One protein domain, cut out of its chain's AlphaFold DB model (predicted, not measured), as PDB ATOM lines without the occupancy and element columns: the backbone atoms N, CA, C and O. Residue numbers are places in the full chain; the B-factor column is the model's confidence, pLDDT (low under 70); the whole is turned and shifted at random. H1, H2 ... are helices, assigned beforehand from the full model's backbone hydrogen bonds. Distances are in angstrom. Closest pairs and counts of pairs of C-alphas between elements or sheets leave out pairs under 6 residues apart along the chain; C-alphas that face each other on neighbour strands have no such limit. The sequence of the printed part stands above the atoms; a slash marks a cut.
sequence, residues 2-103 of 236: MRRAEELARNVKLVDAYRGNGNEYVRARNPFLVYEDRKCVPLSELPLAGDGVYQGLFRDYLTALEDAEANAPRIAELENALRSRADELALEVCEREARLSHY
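Overview. This is residues 2 to 103 of the 236 residues of the protein "Flagellar Member 3" of Trypanosoma cruzi (UniProt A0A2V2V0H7). What is the shape? Two long helices, H1 and H3, spread as an open V, with unnamed residues 30 to 51 between them and H2 folded against H3 as a hairpin; residues 2 to 17 and 95 to 103 stick out. What makes it up? The 102 printed residues, with helices H1, H2, H3 in chain order and no named strand, are all helix in class and loose, radius of gyration of the C-alphas 17.2 A, spanning 62 by 29 by 18 A.

Along the chain. Where is H1? Residues 2 to 29, 41.2 A long, from C-alpha 2 (18.826, 28.849, 20.980). What follows? H2 is residues 52 to 67, 24.3 A; H3, residues 72 to 101, 43.4 A, ends at C-alpha 101 (28.323, 18.416, -5.642).

Arrangement. Which helices touch? Hairpin H2 and H3 touch, H3 with residues 74 to 86 alone, at a shallow tilt of 22 degrees, opposite ways; their closest C-alphas, Tyr 61 and Leu 78, are 5.9 A apart. H1 is apart from both. Are backbones complete? Every O i to N i+4 pair is within hydrogen-bond range in H1 and H3, 10 of 12 in H2.

Size, cuts and confidence. How large? The farthest C-alphas, Met 2 and Ala 70, are 61.8 A apart. Any cut or weak spot? The printed part has no cut; H1 to H2 is a long link; residue 2 is under pLDDT 70.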
ATOM      1  N   MET A   2      17.777  27.807  20.820       67.00
ATOM      2  CA  MET A   2      18.826  28.849  20.980       67.00
ATOM      3  C   MET A   2      20.245  28.311  21.260       67.00
ATOM      4  O   MET A   2      21.182  28.704  20.580       67.00
ATOM      5  N   ARG A   3      20.413  27.333  22.169       76.94
ATOM      6  CA  ARG A   3      21.749  26.785  22.505       76.94
ATOM      7  C   ARG A   3      22.484  26.150  21.318       76.94
ATOM      8  O   ARG A   3      23.682  26.346  21.184       76.94
ATOM      9  N   ARG A   4      21.768  25.426  20.446       85.56
ATOM     10  CA  ARG A   4      22.352  24.808  19.241       85.56
ATOM     11  C   ARG A   4      22.731  25.870  18.207       85.56
ATOM     12  O   ARG A   4      23.767  25.747  17.573       85.56
ATOM     13  N   ALA A   5      21.921  26.920  18.060       81.31
ATOM     14  CA  ALA A   5      22.231  28.035  17.168       81.31
ATOM     15  C   ALA A   5      23.476  28.817  17.635       81.31
ATOM     16  O   ALA A   5      24.339  29.131  16.823       81.31
ATOM     17  N   GLU A   6      23.609  29.074  18.939       85.44
ATOM     18  CA  GLU A   6      24.797  29.720  19.517       85.44
ATOM     19  C   GLU A   6      26.062  28.866  19.378       85.44
ATOM     20  O   GLU A   6      27.140  29.395  19.115       85.44
ATOM     21  N   GLU A   7      25.941  27.553  19.569       86.50
ATOM     22  CA  GLU A   7      27.042  26.607  19.393       86.50
ATOM     23  C   GLU A   7      27.506  26.549  17.935       86.50
ATOM     24  O   GLU A   7      28.695  26.709  17.672       86.50
ATOM     25  N   LEU A   8      26.574  26.444  16.982       85.31
ATOM     26  CA  LEU A   8      26.890  26.516  15.555       85.31
ATOM     27  C   LEU A   8      27.550  27.852  15.193       85.31
ATOM     28  O   LEU A   8      28.570  27.858  14.515       85.31
ATOM     29  N   ALA A   9      27.033  28.976  15.696       82.56
ATOM     30  CA  ALA A   9      27.622  30.291  15.445       82.56
ATOM     31  C   ALA A   9      29.044  30.426  16.018       82.56
ATOM     32  O   ALA A   9      29.892  31.080  15.413       82.56
ATOM     33  N   ARG A  10      29.329  29.816  17.178       85.19
ATOM     34  CA  ARG A  10      30.689  29.752  17.737       85.19
ATOM     35  C   ARG A  10      31.611  28.891  16.876       85.19
ATOM     36  O   ARG A  10      32.733  29.312  16.614       85.19
ATOM     37  N   ASN A  11      31.133  27.741  16.408       79.69
ATOM     38  CA  ASN A  11      31.914  26.846  15.553       79.69
ATOM     39  C   ASN A  11      32.236  27.493  14.202       79.69
ATOM     40  O   ASN A  11      33.381  27.431  13.774       79.69
ATOM     41  N   VAL A  12      31.273  28.179  13.579       81.31
ATOM     42  CA  VAL A  12      31.495  28.940  12.337       81.31
ATOM     43  C   VAL A  12      32.593  29.985  12.538       81.31
ATOM     44  O   VAL A  12      33.583  29.968  11.818       81.31
ATOM     45  N   LYS A  13      32.500  30.807  13.594       77.75
ATOM     46  CA  LYS A  13      33.542  31.800  13.914       77.75
ATOM     47  C   LYS A  13      34.922  31.177  14.115       77.75
ATOM     48  O   LYS A  13      35.925  31.780  13.752       77.75
ATOM     49  N   LEU A  14      34.977  30.001  14.738       77.69
ATOM     50  CA  LEU A  14      36.228  29.292  14.971       77.69
ATOM     51  C   LEU A  14      36.837  28.795  13.652       77.69
ATOM     52  O   LEU A  14      38.029  28.988  13.429       77.69
ATOM     53  N   VAL A  15      36.025  28.204  12.771       74.25
ATOM     54  CA  VAL A  15      36.448  27.766  11.431       74.25
ATOM     55  C   VAL A  15      36.942  28.953  10.601       74.25
ATOM     56  O   VAL A  15      38.020  28.872  10.013       74.25
ATOM     57  N   ASP A  16      36.218  30.074  10.619       71.06
ATOM     58  CA  ASP A  16      36.606  31.300   9.913       71.06
ATOM     59  C   ASP A  16      37.941  31.856  10.431       71.06
ATOM     60  O   ASP A  16      38.800  32.251   9.644       71.06
ATOM     61  N   ALA A  17      38.160  31.833  11.751       71.25
ATOM     62  CA  ALA A  17      39.421  32.260  12.352       71.25
ATOM     63  C   ALA A  17      40.600  31.359  11.943       71.25
ATOM     64  O   ALA A  17      41.673  31.866  11.610       71.25
ATOM     65  N   TYR A  18      40.411  30.034  11.921       71.50
ATOM     66  CA  TYR A  18      41.437  29.101  11.443       71.50
ATOM     67  C   TYR A  18      41.758  29.312   9.961       71.50
ATOM     68  O   TYR A  18      42.934  29.361   9.592       71.50
ATOM     69  N   ARG A  19      40.729  29.496   9.127       72.62
ATOM     70  CA  ARG A  19      40.875  29.796   7.697       72.62
ATOM     71  C   ARG A  19      41.616  31.115   7.472       72.62
ATOM     72  O   ARG A  19      42.538  31.160   6.660       72.62
ATOM     73  N   GLY A  20      41.278  32.161   8.228       74.31
ATOM     74  CA  GLY A  20      41.963  33.457   8.187       74.31
ATOM     75  C   GLY A  20      43.448  33.348   8.541       74.31
ATOM     76  O   GLY A  20      44.298  33.809   7.782       74.31
ATOM     77  N   ASN A  21      43.773  32.647   9.632       80.44
ATOM     78  CA  ASN A  21      45.160  32.434  10.056       80.44
ATOM     79  C   ASN A  21      45.960  31.595   9.036       80.44
ATOM     80  O   ASN A  21      47.133  31.868   8.775       80.44
ATOM     81  N   GLY A  22      45.322  30.597   8.414       84.75
ATOM     82  CA  GLY A  22      45.917  29.818   7.325       84.75
ATOM     83  C   GLY A  22      46.192  30.663   6.077       84.75
ATOM     84  O   GLY A  22      47.278  30.588   5.505       84.75
ATOM     85  N   ASN A  23      45.239  31.506   5.677       90.75
ATOM     86  CA  ASN A  23      45.393  32.424   4.547       90.75
ATOM     87  C   ASN A  23      46.548  33.403   4.755       90.75
ATOM     88  O   ASN A  23      47.362  33.607   3.852       90.75
ATOM     89  N   GLU A  24      46.635  33.996   5.946       90.75
ATOM     90  CA  GLU A  24      47.708  34.923   6.295       90.75
ATOM     91  C   GLU A  24      49.079  34.242   6.224       90.75
ATOM     92  O   GLU A  24      50.011  34.792   5.631       90.75
ATOM     93  N   TYR A  25      49.191  33.008   6.725       90.62
ATOM     94  CA  TYR A  25      50.415  32.218   6.603       90.62
ATOM     95  C   TYR A  25      50.824  31.995   5.139       90.62
ATOM     96  O   TYR A  25      51.993  32.181   4.783       90.62
ATOM     97  N   VAL A  26      49.872  31.635   4.267       94.44
ATOM     98  CA  VAL A  26      50.152  31.446   2.835       94.44
ATOM     99  C   VAL A  26      50.621  32.754   2.201       94.44
ATOM    100  O   VAL A  26      51.618  32.745   1.479       94.44
ATOM    101  N   ARG A  27      49.982  33.886   2.508       94.12
ATOM    102  CA  ARG A  27      50.392  35.208   2.003       94.12
ATOM    103  C   ARG A  27      51.772  35.631   2.482       94.12
ATOM    104  O   ARG A  27      52.548  36.159   1.695       94.12
ATOM    105  N   ALA A  28      52.100  35.390   3.750       92.75
ATOM    106  CA  ALA A  28      53.407  35.738   4.304       92.75
ATOM    107  C   ALA A  28      54.548  35.022   3.564       92.75
ATOM    108  O   ALA A  28      55.619  35.591   3.367       92.75
ATOM    109  N   ARG A  29      54.308  33.785   3.110       93.31
ATOM    110  CA  ARG A  29      55.267  33.019   2.299       93.31
ATOM    111  C   ARG A  29      55.201  33.335   0.807       93.31
ATOM    112  O   ARG A  29      56.166  33.071   0.100       93.31
ATOM    113  N   ASN A  30      54.091  33.897   0.341       95.75
ATOM    114  CA  ASN A  30      53.823  34.190  -1.062       95.75
ATOM    115  C   ASN A  30      53.361  35.650  -1.206       95.75
ATOM    116  O   ASN A  30      52.183  35.895  -1.479       95.75
ATOM    117  N   PRO A  31      54.263  36.635  -1.026       92.94
ATOM    118  CA  PRO A  31      53.897  38.056  -0.974       92.94
ATOM    119  C   PRO A  31      53.262  38.576  -2.275       92.94
ATOM    120  O   PRO A  31      52.536  39.567  -2.264       92.94
ATOM    121  N   PHE A  32      53.482  37.880  -3.393       95.19
ATOM    122  CA  PHE A  32      52.870  38.153  -4.694       95.19
ATOM    123  C   PHE A  32      51.405  37.679  -4.816       95.19
ATOM    124  O   PHE A  32      50.740  38.026  -5.799       95.19
ATOM    125  N   LEU A  33      50.880  36.907  -3.854       95.88
ATOM    126  CA  LEU A  33      49.461  36.548  -3.734       95.88
ATOM    127  C   LEU A  33      48.750  37.581  -2.848       95.88
ATOM    128  O   LEU A  33      48.533  37.391  -1.657       95.88
ATOM    129  N   VAL A  34      48.422  38.721  -3.455       91.62
ATOM    130  CA  VAL A  34      47.985  39.939  -2.747       91.62
ATOM    131  C   VAL A  34      46.568  39.850  -2.166       91.62
ATOM    132  O   VAL A  34      46.228  40.643  -1.289       91.62
ATOM    133  N   TYR A  35      45.741  38.911  -2.622       91.88
ATOM    134  CA  TYR A  35      44.358  38.730  -2.166       91.88
ATOM    135  C   TYR A  35      44.222  37.501  -1.266       91.88
ATOM    136  O   TYR A  35      45.126  36.677  -1.191       91.88
ATOM    137  N   GLU A  36      43.117  37.408  -0.532       91.81
ATOM    138  CA  GLU A  36      42.827  36.272   0.354       91.81
ATOM    139  C   GLU A  36      42.372  35.021  -0.410       91.81
ATOM    140  O   GLU A  36      42.409  33.910   0.120       91.81
ATOM    141  N   ASP A  37      41.985  35.179  -1.669       94.62
ATOM    142  CA  ASP A  37      41.516  34.108  -2.526       94.62
ATOM    143  C   ASP A  37      42.108  34.190  -3.939       94.62
ATOM    144  O   ASP A  37      42.689  35.190  -4.384       94.62
ATOM    145  N   ARG A  38      41.981  33.074  -4.657       96.38
ATOM    146  CA  ARG A  38      42.217  32.962  -6.097       96.38
ATOM    147  C   ARG A  38      41.015  32.251  -6.677       96.38
ATOM    148  O   ARG A  38      40.638  31.204  -6.179       96.38
ATOM    149  N   LYS A  39      40.380  32.842  -7.691       95.12
ATOM    150  CA  LYS A  39      39.163  32.289  -8.319       95.12
ATOM    151  C   LYS A  39      38.095  31.863  -7.295       95.12
ATOM    152  O   LYS A  39      37.491  30.811  -7.441       95.12
ATOM    153  N   CYS A  40      37.880  32.690  -6.268       93.19
ATOM    154  CA  CYS A  40      36.950  32.439  -5.159       93.19
ATOM    155  C   CYS A  40      37.322  31.261  -4.235       93.19
ATOM    156  O   CYS A  40      36.518  30.890  -3.385       93.19
ATOM    157  N   VAL A  41      38.530  30.702  -4.361       95.00
ATOM    158  CA  VAL A  41      39.084  29.689  -3.457       95.00
ATOM    159  C   VAL A  41      40.080  30.350  -2.502       95.00
ATOM    160  O   VAL A  41      41.056  30.957  -2.961       95.00
ATOM    161  N   PRO A  42      39.876  30.256  -1.179       94.69
ATOM    162  CA  PRO A  42      40.816  30.762  -0.185       94.69
ATOM    163  C   PRO A  42      42.219  30.173  -0.346       94.69
ATOM    164  O   PRO A  42      42.387  28.977  -0.567       94.69
ATOM    165  N   LEU A  43      43.249  31.008  -0.183       95.00
ATOM    166  CA  LEU A  43      44.653  30.597  -0.327       95.00
ATOM    167  C   LEU A  43      45.056  29.392   0.539       95.00
ATOM    168  O   LEU A  43      45.895  28.595   0.130       95.00
ATOM    169  N   SER A  44      44.463  29.267   1.724       92.81
ATOM    170  CA  SER A  44      44.655  28.163   2.670       92.81
ATOM    171  C   SER A  44      44.148  26.812   2.164       92.81
ATOM    172  O   SER A  44      44.606  25.784   2.656       92.81
ATOM    173  N   GLU A  45      43.247  26.800   1.182       91.94
ATOM    174  CA  GLU A  45      42.708  25.580   0.567       91.94
ATOM    175  C   GLU A  45      43.419  25.210  -0.736       91.94
ATOM    176  O   GLU A  45      43.211  24.121  -1.275       91.94
ATOM    177  N   LEU A  46      44.296  26.081  -1.244       94.81
ATOM    178  CA  LEU A  46      45.063  25.784  -2.443       94.81
ATOM    179  C   LEU A  46      46.166  24.759  -2.139       94.81
ATOM    180  O   LEU A  46      46.970  24.966  -1.224       94.81
ATOM    181  N   PRO A  47      46.306  23.692  -2.946       93.88
ATOM    182  CA  PRO A  47      47.313  22.651  -2.744       93.88
ATOM    183  C   PRO A  47      48.727  23.083  -3.195       93.88
ATOM    184  O   PRO A  47      49.473  22.297  -3.777       93.88
ATOM    185  N   LEU A  48      49.139  24.324  -2.902       95.62
ATOM    186  CA  LEU A  48      50.407  24.914  -3.365       95.62
ATOM    187  C   LEU A  48      51.635  24.093  -2.944       95.62
ATOM    188  O   LEU A  48      52.599  23.972  -3.695       95.62
ATOM    189  N   ALA A  49      51.611  23.529  -1.732       92.44
ATOM    190  CA  ALA A  49      52.706  22.719  -1.197       92.44
ATOM    191  C   ALA A  49      52.856  21.362  -1.910       92.44
ATOM    192  O   ALA A  49      53.963  20.836  -1.984       92.44
ATOM    193  N   GLY A  50      51.750  20.807  -2.417       90.75
ATOM    194  CA  GLY A  50      51.727  19.530  -3.132       90.75
ATOM    195  C   GLY A  50      51.984  19.660  -4.634       90.75
ATOM    196  O   GLY A  50      52.296  18.662  -5.279       90.75
ATOM    197  N   ASP A  51      51.883  20.867  -5.199       97.44
ATOM    198  CA  ASP A  51      52.060  21.086  -6.632       97.44
ATOM    199  C   ASP A  51      53.538  21.230  -7.025       97.44
ATOM    200  O   ASP A  51      54.194  22.237  -6.748       97.44
ATOM    201  N   GLY A  52      54.070  20.226  -7.725       97.56
ATOM    202  CA  GLY A  52      55.477  20.203  -8.136       97.56
ATOM    203  C   GLY A  52      55.875  21.352  -9.072       97.56
ATOM    204  O   GLY A  52      57.010  21.828  -9.003       97.56
ATOM    205  N   VAL A  53      54.950  21.830  -9.914       98.31
ATOM    206  CA  VAL A  53      55.196  22.962 -10.825       98.31
ATOM    207  C   VAL A  53      55.355  24.253 -10.028       98.31
ATOM    208  O   VAL A  53      56.354  24.956 -10.193       98.31
ATOM    209  N   TYR A  54      54.426  24.529  -9.112       98.44
ATOM    210  CA  TYR A  54      54.487  25.665  -8.202       98.44
ATOM    211  C   TYR A  54      55.764  25.638  -7.361       98.44
ATOM    212  O   TYR A  54      56.474  26.637  -7.306       98.44
ATOM    213  N   GLN A  55      56.111  24.490  -6.765       98.25
ATOM    214  CA  GLN A  55      57.348  24.347  -5.984       98.25
ATOM    215  C   GLN A  55      58.606  24.599  -6.830       98.25
ATOM    216  O   GLN A  55      59.561  25.218  -6.356       98.25
ATOM    217  N   GLY A  56      58.607  24.163  -8.094       98.44
ATOM    218  CA  GLY A  56      59.683  24.446  -9.040       98.44
ATOM    219  C   GLY A  56      59.842  25.940  -9.314       98.44
ATOM    220  O   GLY A  56      60.932  26.479  -9.132       98.44
ATOM    221  N   LEU A  57      58.747  26.615  -9.675       98.56
ATOM    222  CA  LEU A  57      58.723  28.063  -9.901       98.56
ATOM    223  C   LEU A  57      59.115  28.848  -8.643       98.56
ATOM    224  O   LEU A  57      59.828  29.845  -8.728       98.56
ATOM    225  N   PHE A  58      58.677  28.387  -7.472       97.94
ATOM    226  CA  PHE A  58      58.941  29.047  -6.199       97.94
ATOM    227  C   PHE A  58      60.419  28.958  -5.817       97.94
ATOM    228  O   PHE A  58      61.003  29.944  -5.375       97.94
ATOM    229  N   ARG A  59      61.061  27.806  -6.048       98.31
ATOM    230  CA  ARG A  59      62.514  27.669  -5.879       98.31
ATOM    231  C   ARG A  59      63.266  28.630  -6.800       98.31
ATOM    232  O   ARG A  59      64.162  29.324  -6.332       98.31
ATOM    233  N   ASP A  60      62.885  28.699  -8.072       98.38
ATOM    234  CA  ASP A  60      63.529  29.594  -9.036       98.38
ATOM    235  C   ASP A  60      63.337  31.076  -8.643       98.38
ATOM    236  O   ASP A  60      64.248  31.887  -8.810       98.38
ATOM    237  N   TYR A  61      62.181  31.424  -8.062       98.06
ATOM    238  CA  TYR A  61      61.904  32.743  -7.480       98.06
ATOM    239  C   TYR A  61      62.817  33.059  -6.290       98.06
ATOM    240  O   TYR A  61      63.402  34.141  -6.250       98.06
ATOM    241  N   LEU A  62      63.012  32.115  -5.363       96.88
ATOM    242  CA  LEU A  62      63.937  32.297  -4.239       96.88
ATOM    243  C   LEU A  62      65.383  32.497  -4.708       96.88
ATOM    244  O   LEU A  62      66.069  33.360  -4.172       96.88
ATOM    245  N   THR A  63      65.829  31.758  -5.727       98.12
ATOM    246  CA  THR A  63      67.161  31.955  -6.323       98.12
ATOM    247  C   THR A  63      67.285  33.331  -6.977       98.12
ATOM    248  O   THR A  63      68.296  34.004  -6.810       98.12
ATOM    249  N   ALA A  64      66.259  33.795  -7.695       97.62
ATOM    250  CA  ALA A  64      66.290  35.118  -8.319       97.62
ATOM    251  C   ALA A  64      66.363  36.259  -7.283       97.62
ATOM    252  O   ALA A  64      67.003  37.279  -7.545       97.62
ATOM    253  N   LEU A  65      65.760  36.078  -6.102       96.88
ATOM    254  CA  LEU A  65      65.803  37.046  -5.001       96.88
ATOM    255  C   LEU A  65      67.192  37.229  -4.367       96.88
ATOM    256  O   LEU A  65      67.382  38.214  -3.654       96.88
ATOM    257  N   GLU A  66      68.155  36.336  -4.622       97.12
ATOM    258  CA  GLU A  66      69.537  36.491  -4.139       97.12
ATOM    259  C   GLU A  66      70.198  37.777  -4.678       97.12
ATOM    260  O   GLU A  66      70.991  38.396  -3.972       97.12
ATOM    261  N   ASP A  67      69.816  38.215  -5.886       96.62
ATOM    262  CA  ASP A  67      70.166  39.520  -6.465       96.62
ATOM    263  C   ASP A  67      68.922  40.164  -7.094       96.62
ATOM    264  O   ASP A  67      68.684  40.115  -8.305       96.62
ATOM    265  N   ALA A  68      68.071  40.727  -6.235       95.69
ATOM    266  CA  ALA A  68      66.770  41.239  -6.645       95.69
ATOM    267  C   ALA A  68      66.846  42.434  -7.610       95.69
ATOM    268  O   ALA A  68      65.949  42.605  -8.435       95.69
ATOM    269  N   GLU A  69      67.899  43.252  -7.529       96.62
ATOM    270  CA  GLU A  69      68.065  44.414  -8.405       96.62
ATOM    271  C   GLU A  69      68.431  43.971  -9.825       96.62
ATOM    272  O   GLU A  69      67.774  44.380 -10.786       96.62
ATOM    273  N   ALA A  70      69.406  43.064  -9.965       97.75
ATOM    274  CA  ALA A  70      69.791  42.536 -11.272       97.75
ATOM    275  C   ALA A  70      68.696  41.654 -11.896       97.75
ATOM    276  O   ALA A  70      68.504  41.660 -13.115       97.75
ATOM    277  N   ASN A  71      67.950  40.917 -11.065       97.94
ATOM    278  CA  ASN A  71      66.940  39.959 -11.514       97.94
ATOM    279  C   ASN A  71      65.509  40.515 -11.533       97.94
ATOM    280  O   ASN A  71      64.577  39.749 -11.778       97.94
ATOM    281  N   ALA A  72      65.303  41.820 -11.330       98.12
ATOM    282  CA  ALA A  72      63.977  42.446 -11.290       98.12
ATOM    283  C   ALA A  72      62.999  41.990 -12.406       98.12
ATOM    284  O   ALA A  72      61.877  41.593 -12.074       98.12
ATOM    285  N   PRO A  73      63.370  41.964 -13.709       98.19
ATOM    286  CA  PRO A  73      62.455  41.483 -14.749       98.19
ATOM    287  C   PRO A  73      62.125  39.992 -14.597       98.19
ATOM    288  O   PRO A  73      60.975  39.591 -14.764       98.19
ATOM    289  N   ARG A  74      63.110  39.172 -14.217       97.88
ATOM    290  CA  ARG A  74      62.933  37.730 -14.021       97.88
ATOM    291  C   ARG A  74      62.044  37.423 -12.816       97.88
ATOM    292  O   ARG A  74      61.217  36.519 -12.885       97.88
ATOM    293  N   ILE A  75      62.189  38.180 -11.733       98.50
ATOM    294  CA  ILE A  75      61.337  38.074 -10.545       98.50
ATOM    295  C   ILE A  75      59.885  38.372 -10.923       98.50
ATOM    296  O   ILE A  75      59.006  37.574 -10.612       98.50
ATOM    297  N   ALA A  76      59.631  39.451 -11.672       98.19
ATOM    298  CA  ALA A  76      58.281  39.797 -12.117       98.19
ATOM    299  C   ALA A  76      57.643  38.704 -13.001       98.19
ATOM    300  O   ALA A  76      56.452  38.407 -12.867       98.19
ATOM    301  N   GLU A  77      58.423  38.076 -13.887       98.56
ATOM    302  CA  GLU A  77      57.975  36.916 -14.670       98.56
ATOM    303  C   GLU A  77      57.620  35.718 -13.782       98.56
ATOM    304  O   GLU A  77      56.571  35.102 -13.971       98.56
ATOM    305  N   LEU A  78      58.475  35.396 -12.808       98.62
ATOM    306  CA  LEU A  78      58.276  34.269 -11.896       98.62
ATOM    307  C   LEU A  78      57.063  34.480 -10.990       98.62
ATOM    308  O   LEU A  78      56.257  33.566 -10.834       98.62
ATOM    309  N   GLU A  79      56.872  35.684 -10.457       98.38
ATOM    310  CA  GLU A  79      55.670  36.025  -9.696       98.38
ATOM    311  C   GLU A  79      54.396  35.892 -10.537       98.38
ATOM    312  O   GLU A  79      53.383  35.390 -10.049       98.38
ATOM    313  N   ASN A  80      54.429  36.326 -11.803       98.50
ATOM    314  CA  ASN A  80      53.308  36.130 -12.723       98.50
ATOM    315  C   ASN A  80      53.034  34.642 -12.949       98.50
ATOM    316  O   ASN A  80      51.886  34.221 -12.834       98.50
ATOM    317  N   ALA A  81      54.071  33.840 -13.200       98.62
ATOM    318  CA  ALA A  81      53.932  32.397 -13.378       98.62
ATOM    319  C   ALA A  81      53.366  31.712 -12.121       98.62
ATOM    320  O   ALA A  81      52.469  30.878 -12.225       98.62
ATOM    321  N   LEU A  82      53.822  32.108 -10.930       98.62
ATOM    322  CA  LEU A  82      53.310  31.611  -9.649       98.62
ATOM    323  C   LEU A  82      51.843  32.003  -9.430       98.62
ATOM    324  O   LEU A  82      51.037  31.168  -9.019       98.62
ATOM    325  N   ARG A  83      51.465  33.249  -9.748       98.44
ATOM    326  CA  ARG A  83      50.063  33.709  -9.708       98.44
ATOM    327  C   ARG A  83      49.173  32.937 -10.680       98.44
ATOM    328  O   ARG A  83      48.039  32.620 -10.313       98.44
ATOM    329  N   SER A  84      49.666  32.659 -11.886       98.44
ATOM    330  CA  SER A  84      48.956  31.879 -12.903       98.44
ATOM    331  C   SER A  84      48.772  30.430 -12.465       98.44
ATOM    332  O   SER A  84      47.648  29.942 -12.493       98.44
ATOM    333  N   ARG A  85      49.821  29.772 -11.956       98.56
ATOM    334  CA  ARG A  85      49.696  28.398 -11.454       98.56
ATOM    335  C   ARG A  85      48.751  28.310 -10.254       98.56
ATOM    336  O   ARG A  85      47.955  27.385 -10.174       98.56
ATOM    337  N   ALA A  86      48.774  29.293  -9.352       98.38
ATOM    338  CA  ALA A  86      47.805  29.364  -8.257       98.38
ATOM    339  C   ALA A  86      46.356  29.552  -8.751       98.38
ATOM    340  O   ALA A  86      45.440  29.002  -8.148       98.38
ATOM    341  N   ASP A  87      46.139  30.307  -9.837       98.44
ATOM    342  CA  ASP A  87      44.819  30.425 -10.473       98.44
ATOM    343  C   ASP A  87      44.355  29.099 -11.087       98.44
ATOM    344  O   ASP A  87      43.188  28.752 -10.941       98.44
ATOM    345  N   GLU A  88      45.245  28.360 -11.752       98.38
ATOM    346  CA  GLU A  88      44.940  27.031 -12.300       98.38
ATOM    347  C   GLU A  88      44.541  26.053 -11.193       98.38
ATOM    348  O   GLU A  88      43.474  25.454 -11.263       98.38
ATOM    349  N   LEU A  89      45.345  25.966 -10.127       97.69
ATOM    350  CA  LEU A  89      45.054  25.106  -8.977       97.69
ATOM    351  C   LEU A  89      43.723  25.472  -8.307       97.69
ATOM    352  O   LEU A  89      42.993  24.592  -7.862       97.69
ATOM    353  N   ALA A  90      43.383  26.761  -8.242       97.56
ATOM    354  CA  ALA A  90      42.091  27.193  -7.723       97.56
ATOM    355  C   ALA A  90      40.923  26.715  -8.600       97.56
ATOM    356  O   ALA A  90      39.919  26.237  -8.078       97.56
ATOM    357  N   LEU A  91      41.059  26.796  -9.928       97.38
ATOM    358  CA  LEU A  91      40.048  26.268 -10.848       97.38
ATOM    359  C   LEU A  91      39.910  24.749 -10.718       97.38
ATOM    360  O   LEU A  91      38.786  24.263 -10.658       97.38
ATOM    361  N   GLU A  92      41.018  24.013 -10.600       95.56
ATOM    362  CA  GLU A  92      41.008  22.561 -10.364       95.56
ATOM    363  C   GLU A  92      40.242  22.207  -9.072       95.56
ATOM    364  O   GLU A  92      39.430  21.278  -9.060       95.56
ATOM    365  N   VAL A  93      40.431  22.984  -7.993       94.44
ATOM    366  CA  VAL A  93      39.660  22.833  -6.745       94.44
ATOM    367  C   VAL A  93      38.166  23.070  -6.986       94.44
ATOM    368  O   VAL A  93      37.364  22.202  -6.633       94.44
ATOM    369  N   CYS A  94      37.786  24.179  -7.630       93.75
ATOM    370  CA  CYS A  94      36.383  24.470  -7.944       93.75
ATOM    371  C   CYS A  94      35.738  23.386  -8.814       93.75
ATOM    372  O   CYS A  94      34.602  22.986  -8.568       93.75
ATOM    373  N   GLU A  95      36.441  22.903  -9.839       94.00
ATOM    374  CA  GLU A  95      35.944  21.854 -10.730       94.00
ATOM    375  C   GLU A  95      35.714  20.544  -9.979       94.00
ATOM    376  O   GLU A  95      34.693  19.881 -10.179       94.00
ATOM    377  N   ARG A  96      36.637  20.179  -9.089       93.62
ATOM    378  CA  ARG A  96      36.502  18.996  -8.236       93.62
ATOM    379  C   ARG A  96      35.304  19.107  -7.302       93.62
ATOM    380  O   ARG A  96      34.518  18.165  -7.215       93.62
ATOM    381  N   GLU A  97      35.138  20.245  -6.639       91.69
ATOM    382  CA  GLU A  97      33.979  20.500  -5.775       91.69
ATOM    383  C   GLU A  97      32.668  20.469  -6.565       91.69
ATOM    384  O   GLU A  97      31.712  19.817  -6.147       91.69
ATOM    385  N   ALA A  98      32.637  21.092  -7.746       92.12
ATOM    386  CA  ALA A  98      31.472  21.084  -8.622       92.12
ATOM    387  C   ALA A  98      31.095  19.660  -9.057       92.12
ATOM    388  O   ALA A  98      29.918  19.298  -8.991       92.12
ATOM    389  N   ARG A  99      32.072  18.822  -9.429       91.81
ATOM    390  CA  ARG A  99      31.829  17.410  -9.773       91.81
ATOM    391  C   ARG A  99      31.246  16.629  -8.601       91.81
ATOM    392  O   ARG A  99      30.262  15.921  -8.775       91.81
ATOM    393  N   LEU A 100      31.813  16.778  -7.405       93.50
ATOM    394  CA  LEU A 100      31.320  16.063  -6.225       93.50
ATOM    395  C   LEU A 100      29.951  16.571  -5.760       93.50
ATOM    396  O   LEU A 100      29.150  15.777  -5.277       93.50
ATOM    397  N   SER A 101      29.640  17.854  -5.970       92.00
ATOM    398  CA  SER A 101      28.323  18.416  -5.642       92.00
ATOM    399  C   SER A 101      27.174  17.785  -6.438       92.00
ATOM    400  O   SER A 101      26.028  17.833  -5.992       92.00
ATOM    401  N   HIS A 102      27.470  17.158  -7.585       90.88
ATOM    402  CA  HIS A 102      26.490  16.396  -8.355       90.88
ATOM    403  C   HIS A 102      25.990  15.159  -7.589       90.88
ATOM    404  O   HIS A 102      24.815  14.806  -7.670       90.88
ATOM    405  N   TYR A 103      26.856  14.550  -6.777       94.88
ATOM    406  CA  TYR A 103      26.589  13.322  -6.031       94.88
ATOM    407  C   TYR A 103      26.238  13.633  -4.571       94.88
ATOM    408  O   TYR A 103      26.982  13.319  -3.646       94.88
TER     409      TYR A 103